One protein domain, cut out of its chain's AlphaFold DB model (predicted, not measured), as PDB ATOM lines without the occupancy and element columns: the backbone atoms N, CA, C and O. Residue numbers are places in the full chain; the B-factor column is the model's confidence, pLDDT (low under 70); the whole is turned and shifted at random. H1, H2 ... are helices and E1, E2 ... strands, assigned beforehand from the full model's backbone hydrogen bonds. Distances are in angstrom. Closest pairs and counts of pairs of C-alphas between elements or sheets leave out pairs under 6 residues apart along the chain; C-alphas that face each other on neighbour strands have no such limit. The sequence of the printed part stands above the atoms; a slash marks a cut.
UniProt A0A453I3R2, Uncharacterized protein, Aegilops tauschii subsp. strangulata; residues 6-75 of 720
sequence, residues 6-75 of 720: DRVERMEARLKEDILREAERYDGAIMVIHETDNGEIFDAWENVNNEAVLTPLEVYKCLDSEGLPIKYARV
ATOM      1  N   ASP A   6      15.910  36.203 -36.589       90.12
ATOM      2  CA  ASP A   6      17.253  36.796 -36.634       90.12
ATOM      3  C   ASP A   6      17.377  38.022 -35.726       90.12
ATOM      4  O   ASP A   6      18.445  38.329 -35.209       90.12
ATOM      5  N   ARG A   7      16.275  38.755 -35.527       91.12
ATOM      6  CA  ARG A   7      16.265  39.905 -34.623       91.12
ATOM      7  C   ARG A   7      16.282  39.468 -33.159       91.12
ATOM      8  O   ARG A   7      16.951  40.137 -32.381       91.12
ATOM      9  N   VAL A   8      15.580  38.390 -32.796       92.31
ATOM     10  CA  VAL A   8      15.644  37.812 -31.442       92.31
ATOM     11  C   VAL A   8      17.040  37.264 -31.168       92.31
ATOM     12  O   VAL A   8      17.641  37.654 -30.176       92.31
ATOM     13  N   GLU A   9      17.607  36.477 -32.081       94.38
ATOM     14  CA  GLU A   9      18.954  35.910 -31.909       94.38
ATOM     15  C   GLU A   9      20.029  37.012 -31.818       94.38
ATOM     16  O   GLU A   9      20.914  36.949 -30.971       94.38
ATOM     17  N   ARG A  10      19.919  38.103 -32.596       94.56
ATOM     18  CA  ARG A  10      20.800  39.281 -32.438       94.56
ATOM     19  C   ARG A  10      20.584  40.047 -31.131       94.56
ATOM     20  O   ARG A  10      21.476  40.768 -30.693       94.56
ATOM     21  N   MET A  11      19.388  40.004 -30.549       94.62
ATOM     22  CA  MET A  11      19.144  40.585 -29.226       94.62
ATOM     23  C   MET A  11      19.771  39.718 -28.137       94.62
ATOM     24  O   MET A  11      20.420  40.270 -27.263       94.62
ATOM     25  N   GLU A  12      19.645  38.395 -28.235       96.00
ATOM     26  CA  GLU A  12      20.278  37.431 -27.326       96.00
ATOM     27  C   GLU A  12      21.811  37.538 -27.382       96.00
ATOM     28  O   GLU A  12      22.456  37.609 -26.342       96.00
ATOM     29  N   ALA A  13      22.398  37.657 -28.579       95.38
ATOM     30  CA  ALA A  13      23.842  37.846 -28.740       95.38
ATOM     31  C   ALA A  13      24.345  39.169 -28.133       95.38
ATOM     32  O   ALA A  13      25.384  39.190 -27.480       95.38
ATOM     33  N   ARG A  14      23.594  40.267 -28.306       96.81
ATOM     34  CA  ARG A  14      23.926  41.552 -27.666       96.81
ATOM     35  C   ARG A  14      23.764  41.499 -26.153       96.81
ATOM     36  O   ARG A  14      24.609  42.032 -25.457       96.81
ATOM     37  N   LEU A  15      22.729  40.821 -25.654       96.00
ATOM     38  CA  LEU A  15      22.542  40.612 -24.218       96.00
ATOM     39  C   LEU A  15      23.734  39.858 -23.616       96.00
ATOM     40  O   LEU A  15      24.231  40.264 -22.575       96.00
ATOM     41  N   LYS A  16      24.239  38.816 -24.292       95.62
ATOM     42  CA  LYS A  16      25.476  38.132 -23.888       95.62
ATOM     43  C   LYS A  16      26.672  39.091 -23.836       95.62
ATOM     44  O   LYS A  16      27.403  39.079 -22.854       95.62
ATOM     45  N   GLU A  17      26.870  39.923 -24.858       95.25
ATOM     46  CA  GLU A  17      27.960  40.912 -24.867       95.25
ATOM     47  C   GLU A  17      27.829  41.932 -23.724       95.25
ATOM     48  O   GLU A  17      28.818  42.255 -23.070       95.25
ATOM     49  N   ASP A  18      26.614  42.413 -23.461       95.56
ATOM     50  CA  ASP A  18      26.343  43.355 -22.379       95.56
ATOM     51  C   ASP A  18      26.602  42.714 -21.004       95.56
ATOM     52  O   ASP A  18      27.266  43.336 -20.179       95.56
ATOM     53  N   ILE A  19      26.188  41.455 -20.801       95.50
ATOM     54  CA  ILE A  19      26.485  40.665 -19.592       95.50
ATOM     55  C   ILE A  19      27.998  40.540 -19.376       95.50
ATOM     56  O   ILE A  19      28.484  40.790 -18.278       95.50
ATOM     57  N   LEU A  20      28.758  40.180 -20.416       94.38
ATOM     58  CA  LEU A  20      30.211  40.013 -20.306       94.38
ATOM     59  C   LEU A  20      30.918  41.345 -20.026       94.38
ATOM     60  O   LEU A  20      31.813  41.405 -19.187       94.38
ATOM     61  N   ARG A  21      30.479  42.431 -20.673       94.25
ATOM     62  CA  ARG A  21      31.016  43.779 -20.439       94.25
ATOM     63  C   ARG A  21      30.702  44.289 -19.033       94.25
ATOM     64  O   ARG A  21      31.481  45.054 -18.471       94.25
ATOM     65  N   GLU A  22      29.548  43.925 -18.483       94.69
ATOM     66  CA  GLU A  22      29.189  44.234 -17.102       94.69
ATOM     67  C   GLU A  22      30.022  43.408 -16.120       94.69
ATOM     68  O   GLU A  22      30.615  43.986 -15.213       94.69
ATOM     69  N   ALA A  23      30.183  42.108 -16.364       94.50
ATOM     70  CA  ALA A  23      31.016  41.239 -15.537       94.50
ATOM     71  C   ALA A  23      32.481  41.701 -15.472       94.50
ATOM     72  O   ALA A  23      33.075  41.706 -14.397       94.50
ATOM     73  N   GLU A  24      33.056  42.180 -16.582       93.38
ATOM     74  CA  GLU A  24      34.400  42.780 -16.595       93.38
ATOM     75  C   GLU A  24      34.536  43.997 -15.664       93.38
ATOM     76  O   GLU A  24      35.626  44.268 -15.161       93.38
ATOM     77  N   ARG A  25      33.451  44.741 -15.417       94.06
ATOM     78  CA  ARG A  25      33.459  45.894 -14.498       94.06
ATOM     79  C   ARG A  25      33.363  45.491 -13.030       94.06
ATOM     80  O   ARG A  25      33.707  46.303 -12.175       94.06
ATOM     81  N   TYR A  26      32.886  44.282 -12.753       93.50
ATOM     82  CA  TYR A  26      32.624  43.765 -11.413       93.50
ATOM     83  C   TYR A  26      33.430  42.483 -11.149       93.50
ATOM     84  O   TYR A  26      32.896  41.500 -10.645       93.50
ATOM     85  N   ASP A  27      34.718  42.491 -11.517       92.19
ATOM     86  CA  ASP A  27      35.693  41.418 -11.250       92.19
ATOM     87  C   ASP A  27      35.224  40.001 -11.650       92.19
ATOM     88  O   ASP A  27      35.533  39.007 -10.993       92.19
ATOM     89  N   GLY A  28      34.495  39.898 -12.764       92.06
ATOM     90  CA  GLY A  28      33.978  38.635 -13.292       92.06
ATOM     91  C   GLY A  28      32.637  38.198 -12.697       92.06
ATOM     92  O   GLY A  28      32.270  37.038 -12.864       92.06
ATOM     93  N   ALA A  29      31.899  39.085 -12.023       92.81
ATOM     94  CA  ALA A  29      30.579  38.793 -11.469       92.81
ATOM     95  C   ALA A  29      29.464  39.643 -12.099       92.81
ATOM     96  O   ALA A  29      29.673  40.797 -12.460       92.81
ATOM     97  N   ILE A  30      28.253  39.097 -12.191       94.69
ATOM     98  CA  ILE A  30      27.045  39.820 -12.602       94.69
ATOM     99  C   ILE A  30      25.945  39.658 -11.559       94.69
ATOM    100  O   ILE A  30      25.792  38.598 -10.955       94.69
ATOM    101  N   MET A  31      25.168  40.717 -11.346       93.88
ATOM    102  CA  MET A  31      23.991  40.663 -10.492       93.88
ATOM    103  C   MET A  31      22.817  40.062 -11.269       93.88
ATOM    104  O   MET A  31      22.407  40.585 -12.307       93.88
ATOM    105  N   VAL A  32      22.261  38.976 -10.750       93.44
ATOM    106  CA  VAL A  32      21.067  38.319 -11.278       93.44
ATOM    107  C   VAL A  32      19.945  38.375 -10.254       93.44
ATOM    108  O   VAL A  32      20.173  38.471  -9.050       93.44
ATOM    109  N   ILE A  33      18.717  38.329 -10.756       93.19
ATOM    110  CA  ILE A  33      17.518  38.297  -9.932       93.19
ATOM    111  C   ILE A  33      16.988  36.867  -9.954       93.19
ATOM    112  O   ILE A  33      16.640  36.355 -11.020       93.19
ATOM    113  N   HIS A  34      16.933  36.247  -8.781       89.88
ATOM    114  CA  HIS A  34      16.364  34.923  -8.571       89.88
ATOM    115  C   HIS A  34      14.924  35.033  -8.088       89.88
ATOM    116  O   HIS A  34      14.560  35.971  -7.381       89.88
ATOM    117  N   GLU A  35      14.120  34.050  -8.474       91.81
ATOM    118  CA  GLU A  35      12.750  33.854  -8.008       91.81
ATOM    119  C   GLU A  35      12.691  32.479  -7.337       91.81
ATOM    120  O   GLU A  35      13.062  31.477  -7.951       91.81
ATOM    121  N   THR A  36      12.300  32.430  -6.061       88.88
ATOM    122  CA  THR A  36      12.116  31.163  -5.337       88.88
ATOM    123  C   THR A  36      10.795  30.498  -5.717       88.88
ATOM    124  O   THR A  36       9.893  31.144  -6.250       88.88
ATOM    125  N   ASP A  37      10.629  29.222  -5.360       85.31
ATOM    126  CA  ASP A  37       9.361  28.496  -5.543       85.31
ATOM    127  C   ASP A  37       8.174  29.175  -4.828       85.31
ATOM    128  O   ASP A  37       7.025  29.026  -5.242       85.31
ATOM    129  N   ASN A  38       8.452  29.982  -3.797       86.69
ATOM    130  CA  ASN A  38       7.457  30.758  -3.054       86.69
ATOM    131  C   ASN A  38       7.151  32.126  -3.704       86.69
ATOM    132  O   ASN A  38       6.391  32.916  -3.145       86.69
ATOM    133  N   GLY A  39       7.752  32.433  -4.859       84.31
ATOM    134  CA  GLY A  39       7.593  33.701  -5.575       84.31
ATOM    135  C   GLY A  39       8.367  34.875  -4.967       84.31
ATOM    136  O   GLY A  39       8.116  36.029  -5.325       84.31
ATOM    137  N   GLU A  40       9.293  34.618  -4.038       90.25
ATOM    138  CA  GLU A  40      10.152  35.666  -3.484       90.25
ATOM    139  C   GLU A  40      11.255  36.017  -4.481       90.25
ATOM    140  O   GLU A  40      11.941  35.139  -5.006       90.25
ATOM    141  N   ILE A  41      11.434  37.316  -4.714       93.62
ATOM    142  CA  ILE A  41      12.406  37.853  -5.663       93.62
ATOM    143  C   ILE A  41      13.584  38.437  -4.883       93.62
ATOM    144  O   ILE A  41      13.383  39.335  -4.062       93.62
ATOM    145  N   PHE A  42      14.801  37.970  -5.155       91.88
ATOM    146  CA  PHE A  42      16.019  38.459  -4.499       91.88
ATOM    147  C   PHE A  42      17.188  38.602  -5.479       91.88
ATOM    148  O   PHE A  42      17.227  37.958  -6.528       91.88
ATOM    149  N   ASP A  43      18.138  39.469  -5.146       94.81
ATOM    150  CA  ASP A  43      19.362  39.693  -5.906       94.81
ATOM    151  C   ASP A  43      20.499  38.776  -5.435       94.81
ATOM    152  O   ASP A  43      20.715  38.565  -4.241       94.81
ATOM    153  N   ALA A  44      21.254  38.230  -6.386       93.44
ATOM    154  CA  ALA A  44      22.462  37.461  -6.121       93.44
ATOM    155  C   ALA A  44      23.564  37.842  -7.110       93.44
ATOM    156  O   ALA A  44      23.306  38.089  -8.286       93.44
ATOM    157  N   TRP A  45      24.807  37.871  -6.635       93.44
ATOM    158  CA  TRP A  45      25.976  38.029  -7.496       93.44
ATOM    159  C   TRP A  45      26.475  36.656  -7.941       93.44
ATOM    160  O   TRP A  45      26.801  35.814  -7.104       93.44
ATOM    161  N   GLU A  46      26.564  36.446  -9.250       92.69
ATOM    162  CA  GLU A  46      27.055  35.210  -9.853       92.69
ATOM    163  C   GLU A  46      28.347  35.446 -10.624       92.69
ATOM    164  O   GLU A  46      28.452  36.380 -11.418       92.69
ATOM    165  N   ASN A  47      29.330  34.569 -10.417       92.38
ATOM    166  CA  ASN A  47      30.575  34.599 -11.176       92.38
ATOM    167  C   ASN A  47      30.335  34.050 -12.583       92.38
ATOM    168  O   ASN A  47      29.908  32.907 -12.746       92.38
ATOM    169  N   VAL A  48      30.666  34.845 -13.595       93.44
ATOM    170  CA  VAL A  48      30.477  34.503 -15.002       93.44
ATOM    171  C   VAL A  48      31.757  34.744 -15.795       93.44
ATOM    172  O   VAL A  48      32.507  35.689 -15.572       93.44
ATOM    173  N   ASN A  49      32.008  33.872 -16.765       87.19
ATOM    174  CA  ASN A  49      33.076  34.024 -17.745       87.19
ATOM    175  C   ASN A  49      32.514  33.794 -19.160       87.19
ATOM    176  O   ASN A  49      31.332  33.490 -19.335       87.19
ATOM    177  N   ASN A  50      33.356  33.935 -20.185       85.88
ATOM    178  CA  ASN A  50      32.924  33.795 -21.581       85.88
ATOM    179  C   ASN A  50      32.360  32.397 -21.922       85.88
ATOM    180  O   ASN A  50      31.576  32.262 -22.860       85.88
ATOM    181  N   GLU A  51      32.742  31.366 -21.165       86.88
ATOM    182  CA  GLU A  51      32.246  29.995 -21.338       86.88
ATOM    183  C   GLU A  51      30.910  29.769 -20.607       86.88
ATOM    184  O   GLU A  51      30.076  29.004 -21.083       86.88
ATOM    185  N   ALA A  52      30.675  30.467 -19.490       87.75
ATOM    186  CA  ALA A  52      29.470  30.341 -18.669       87.75
ATOM    187  C   ALA A  52      28.238  31.034 -19.279       87.75
ATOM    188  O   ALA A  52      27.106  30.633 -19.015       87.75
ATOM    189  N   VAL A  53      28.435  32.071 -20.100       93.88
ATOM    190  CA  VAL A  53      27.333  32.831 -20.709       93.88
ATOM    191  C   VAL A  53      27.099  32.355 -22.138       93.88
ATOM    192  O   VAL A  53      27.845  32.689 -23.060       93.88
ATOM    193  N   LEU A  54      26.021  31.604 -22.347       95.25
ATOM    194  CA  LEU A  54      25.636  31.085 -23.659       95.25
ATOM    195  C   LEU A  54      24.241  31.571 -24.053       95.25
ATOM    196  O   LEU A  54      23.290  31.545 -23.274       95.25
ATOM    197  N   THR A  55      24.098  31.982 -25.308       95.81
ATOM    198  CA  THR A  55      22.784  32.174 -25.926       95.81
ATOM    199  C   THR A  55      22.117  30.818 -26.167       95.81
ATOM    200  O   THR A  55      22.814  29.821 -26.368       95.81
ATOM    201  N   PRO A  56      20.775  30.743 -26.265       95.06
ATOM    202  CA  PRO A  56      20.098  29.489 -26.593       95.06
ATOM    203  C   PRO A  56      20.641  28.825 -27.867       95.06
ATOM    204  O   PRO A  56      20.805  27.612 -27.912       95.06
ATOM    205  N   LEU A  57      20.966  29.612 -28.900       94.81
ATOM    206  CA  LEU A  57      21.559  29.086 -30.131       94.81
ATOM    207  C   LEU A  57      22.937  28.452 -29.892       94.81
ATOM    208  O   LEU A  57      23.232  27.425 -30.494       94.81
ATOM    209  N   GLU A  58      23.779  29.060 -29.054       95.62
ATOM    210  CA  GLU A  58      25.088  28.504 -28.698       95.62
ATOM    211  C   GLU A  58      24.940  27.227 -27.870       95.62
ATOM    212  O   GLU A  58      25.572  26.239 -28.220       95.62
ATOM    213  N   VAL A  59      24.042  27.198 -26.874       95.38
ATOM    214  CA  VAL A  59      23.772  25.997 -26.059       95.38
ATOM    215  C   VAL A  59      23.470  24.791 -26.947       95.38
ATOM    216  O   VAL A  59      24.124  23.758 -26.843       95.38
ATOM    217  N   TYR A  60      22.522  24.918 -27.878       95.00
ATOM    218  CA  TYR A  60      22.166  23.790 -28.740       95.00
ATOM    219  C   TYR A  60      23.230  23.457 -29.795       95.00
ATOM    220  O   TYR A  60      23.294  22.311 -30.230       95.00
ATOM    221  N   LYS A  61      24.076  24.414 -30.199       94.44
ATOM    222  CA  LYS A  61      25.246  24.125 -31.044       94.44
ATOM    223  C   LYS A  61      26.316  23.345 -30.283       94.44
ATOM    224  O   LYS A  61      26.920  22.456 -30.871       94.44
ATOM    225  N   CYS A  62      26.538  23.661 -29.007       94.12
ATOM    226  CA  CYS A  62      27.439  22.904 -28.143       94.12
ATOM    227  C   CYS A  62      26.954  21.454 -28.015       94.12
ATOM    228  O   CYS A  62      27.713  20.541 -28.320       94.12
ATOM    229  N   LEU A  63      25.666  21.248 -27.717       95.06
ATOM    230  CA  LEU A  63      25.073  19.907 -27.638       95.06
ATOM    231  C   LEU A  63      25.201  19.116 -28.957       95.06
ATOM    232  O   LEU A  63      25.537  17.936 -28.934       95.06
ATOM    233  N   ASP A  64      24.983  19.758 -30.109       93.94
ATOM    234  CA  ASP A  64      25.194  19.135 -31.428       93.94
ATOM    235  C   ASP A  64      26.677  18.765 -31.648       93.94
ATOM    236  O   ASP A  64      26.997  17.664 -32.095       93.94
ATOM    237  N   SER A  65      27.609  19.638 -31.244       93.94
ATOM    238  CA  SER A  65      29.054  19.372 -31.336       93.94
ATOM    239  C   SER A  65      29.552  18.266 -30.397       93.94
ATOM    240  O   SER A  65      30.551  17.616 -30.703       93.94
ATOM    241  N   GLU A  66      28.837  18.002 -29.300       95.81
ATOM    242  CA  GLU A  66      29.063  16.858 -28.404       95.81
ATOM    243  C   GLU A  66      28.573  15.525 -29.008       95.81
ATOM    244  O   GLU A  66      28.775  14.460 -28.424       95.81
ATOM    245  N   GLY A  67      27.961  15.561 -30.196       93.69
ATOM    246  CA  GLY A  67      27.496  14.383 -30.925       93.69
ATOM    247  C   GLY A  67      26.051  13.984 -30.623       93.69
ATOM    248  O   GLY A  67      25.620  12.913 -31.055       93.69
ATOM    249  N   LEU A  68      25.282  14.817 -29.908       92.94
ATOM    250  CA  LEU A  68      23.847  14.592 -29.737       92.94
ATOM    251  C   LEU A  68      23.120  14.891 -31.061       92.94
ATOM    252  O   LEU A  68      23.275  15.985 -31.598       92.94
ATOM    253  N   PRO A  69      22.276  13.981 -31.583       90.94
ATOM    254  CA  PRO A  69      21.591  14.163 -32.864       90.94
ATOM    255  C   PRO A  69      20.402  15.134 -32.735       90.94
ATOM    256  O   PRO A  69      19.237  14.738 -32.819       90.94
ATOM    257  N   ILE A  70      20.685  16.416 -32.498       92.00
ATOM    258  CA  ILE A  70      19.691  17.451 -32.193       92.00
ATOM    259  C   ILE A  70      19.652  18.490 -33.310       92.00
ATOM    260  O   ILE A  70      20.666  19.001 -33.766       92.00
ATOM    261  N   LYS A  71      18.439  18.885 -33.708       92.31
ATOM    262  CA  LYS A  71      18.224  20.028 -34.598       92.31
ATOM    263  C   LYS A  71      17.465  21.126 -33.867       92.31
ATOM    264  O   LYS A  71      16.272  20.990 -33.600       92.31
ATOM    265  N   TYR A  72      18.139  22.236 -33.591       94.06
ATOM    266  CA  TYR A  72      17.530  23.392 -32.937       94.06
ATOM    267  C   TYR A  72      16.829  24.333 -33.925       94.06
ATOM    268  O   TYR A  72      17.349  24.649 -34.998       94.06
ATOM    269  N   ALA A  73      15.654  24.826 -33.534       92.88
ATOM    270  CA  ALA A  73      14.917  25.844 -34.268       92.88
ATOM    271  C   ALA A  73      14.248  26.848 -33.318       92.88
ATOM    272  O   ALA A  73      13.566  26.470 -32.366       92.88
ATOM    273  N   ARG A  74      14.387  28.144 -33.618       92.69
ATOM    274  CA  ARG A  74      13.796  29.246 -32.846       92.69
ATOM    275  C   ARG A  74      12.606  29.849 -33.594       92.69
ATOM    276  O   ARG A  74      12.776  30.419 -34.670       92.69
ATOM    277  N   VAL A  75      11.408  29.765 -33.007       93.25
ATOM    278  CA  VAL A  75      10.171  30.366 -33.546       93.25
ATOM    279  C   VAL A  75       9.627  31.400 -32.548       93.25
ATOM    280  O   VAL A  75       9.067  31.020 -31.519       93.25
TER     281      VAL A  75
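What this domain is: This is residues 6 to 75 of the 720 residues of an uncharacterized protein of Aegilops tauschii subsp. strangulata (UniProt A0A453I3R2). A twisted two-stranded hairpin, E1 and E2, rises from the last turns of a long helix, H1, and a shorter helix, H2, stands near the opposite end of H1, about perpendicular to it. The contacts between these parts are few, and after H2 the last stretch, residues 66 to 75, folds back past H2 toward the first residues of H1. The printed part has 70 residues, with two named helices and two named strands in the order H1, E1, E2, H2. The sheet has the order E1 - E2 and is antiparallel, and the class is mixed, helices and strands. The whole is loose, with a radius of gyration of the C-alphas of 14.7 A, and the C-alphas span 37 by 32 by 26 A.

How they stand to each other: E1, residues 29 to 35, and E2, residues 41 to 47, form a hairpin of antiparallel neighbour strands, with 150 degrees between their directions. The C-alphas of 29 and 47 face each other at 4.2 A, and those of 35 and 41 at 4.6 A. Across the pair, N 30 and O 46 are within hydrogen-bond range at 2.8 A, and so are N 44 and O 32 at 2.9 A. H1, residues 6 to 25, comes nearest to E1 with the C-alphas of Ala 23 and Ala 29, their closest, 4.8 A apart. The closest C-alphas of H1 and E2 are those of Ala 23 and Asn 47, 8.0 A apart. H2, residues 56 to 65, is close to H1 but not clearly touching it, the closest C-alphas being those of Glu 9 and Leu 57 at 7.5 A. The lines of H1 and H2 are about perpendicular, at 87 degrees. E1 and H2 are apart. Each O i to N i+4 pair in H2 is within hydrogen-bond range, and 15 of 16 are in H1.

Where its parts are: E1 is 18.8 A from first to last C-alpha, beginning at C-alpha 29 (30.579, 38.793, -11.469), and E2 is 19.3 A. H1 is 28.9 A long and begins at C-alpha 6 (17.253, 36.796, -36.634). H2 is 14.3 A long and ends at C-alpha 65 (29.054, 19.372, -31.336).

The domain as a whole: The two C-alphas farthest apart are those of Glu 40 and Gly 67, at 38.8 A. The first and last printed C-alphas, of Asp 6 and Val 75, are 10.1 A apart. The links from H1 to E1 and from E1 to E2 are tight, and that from E2 to H2 is short; no link is long. The printed part has no cut. Its mean pLDDT is 93.0, and no printed residue is under 70.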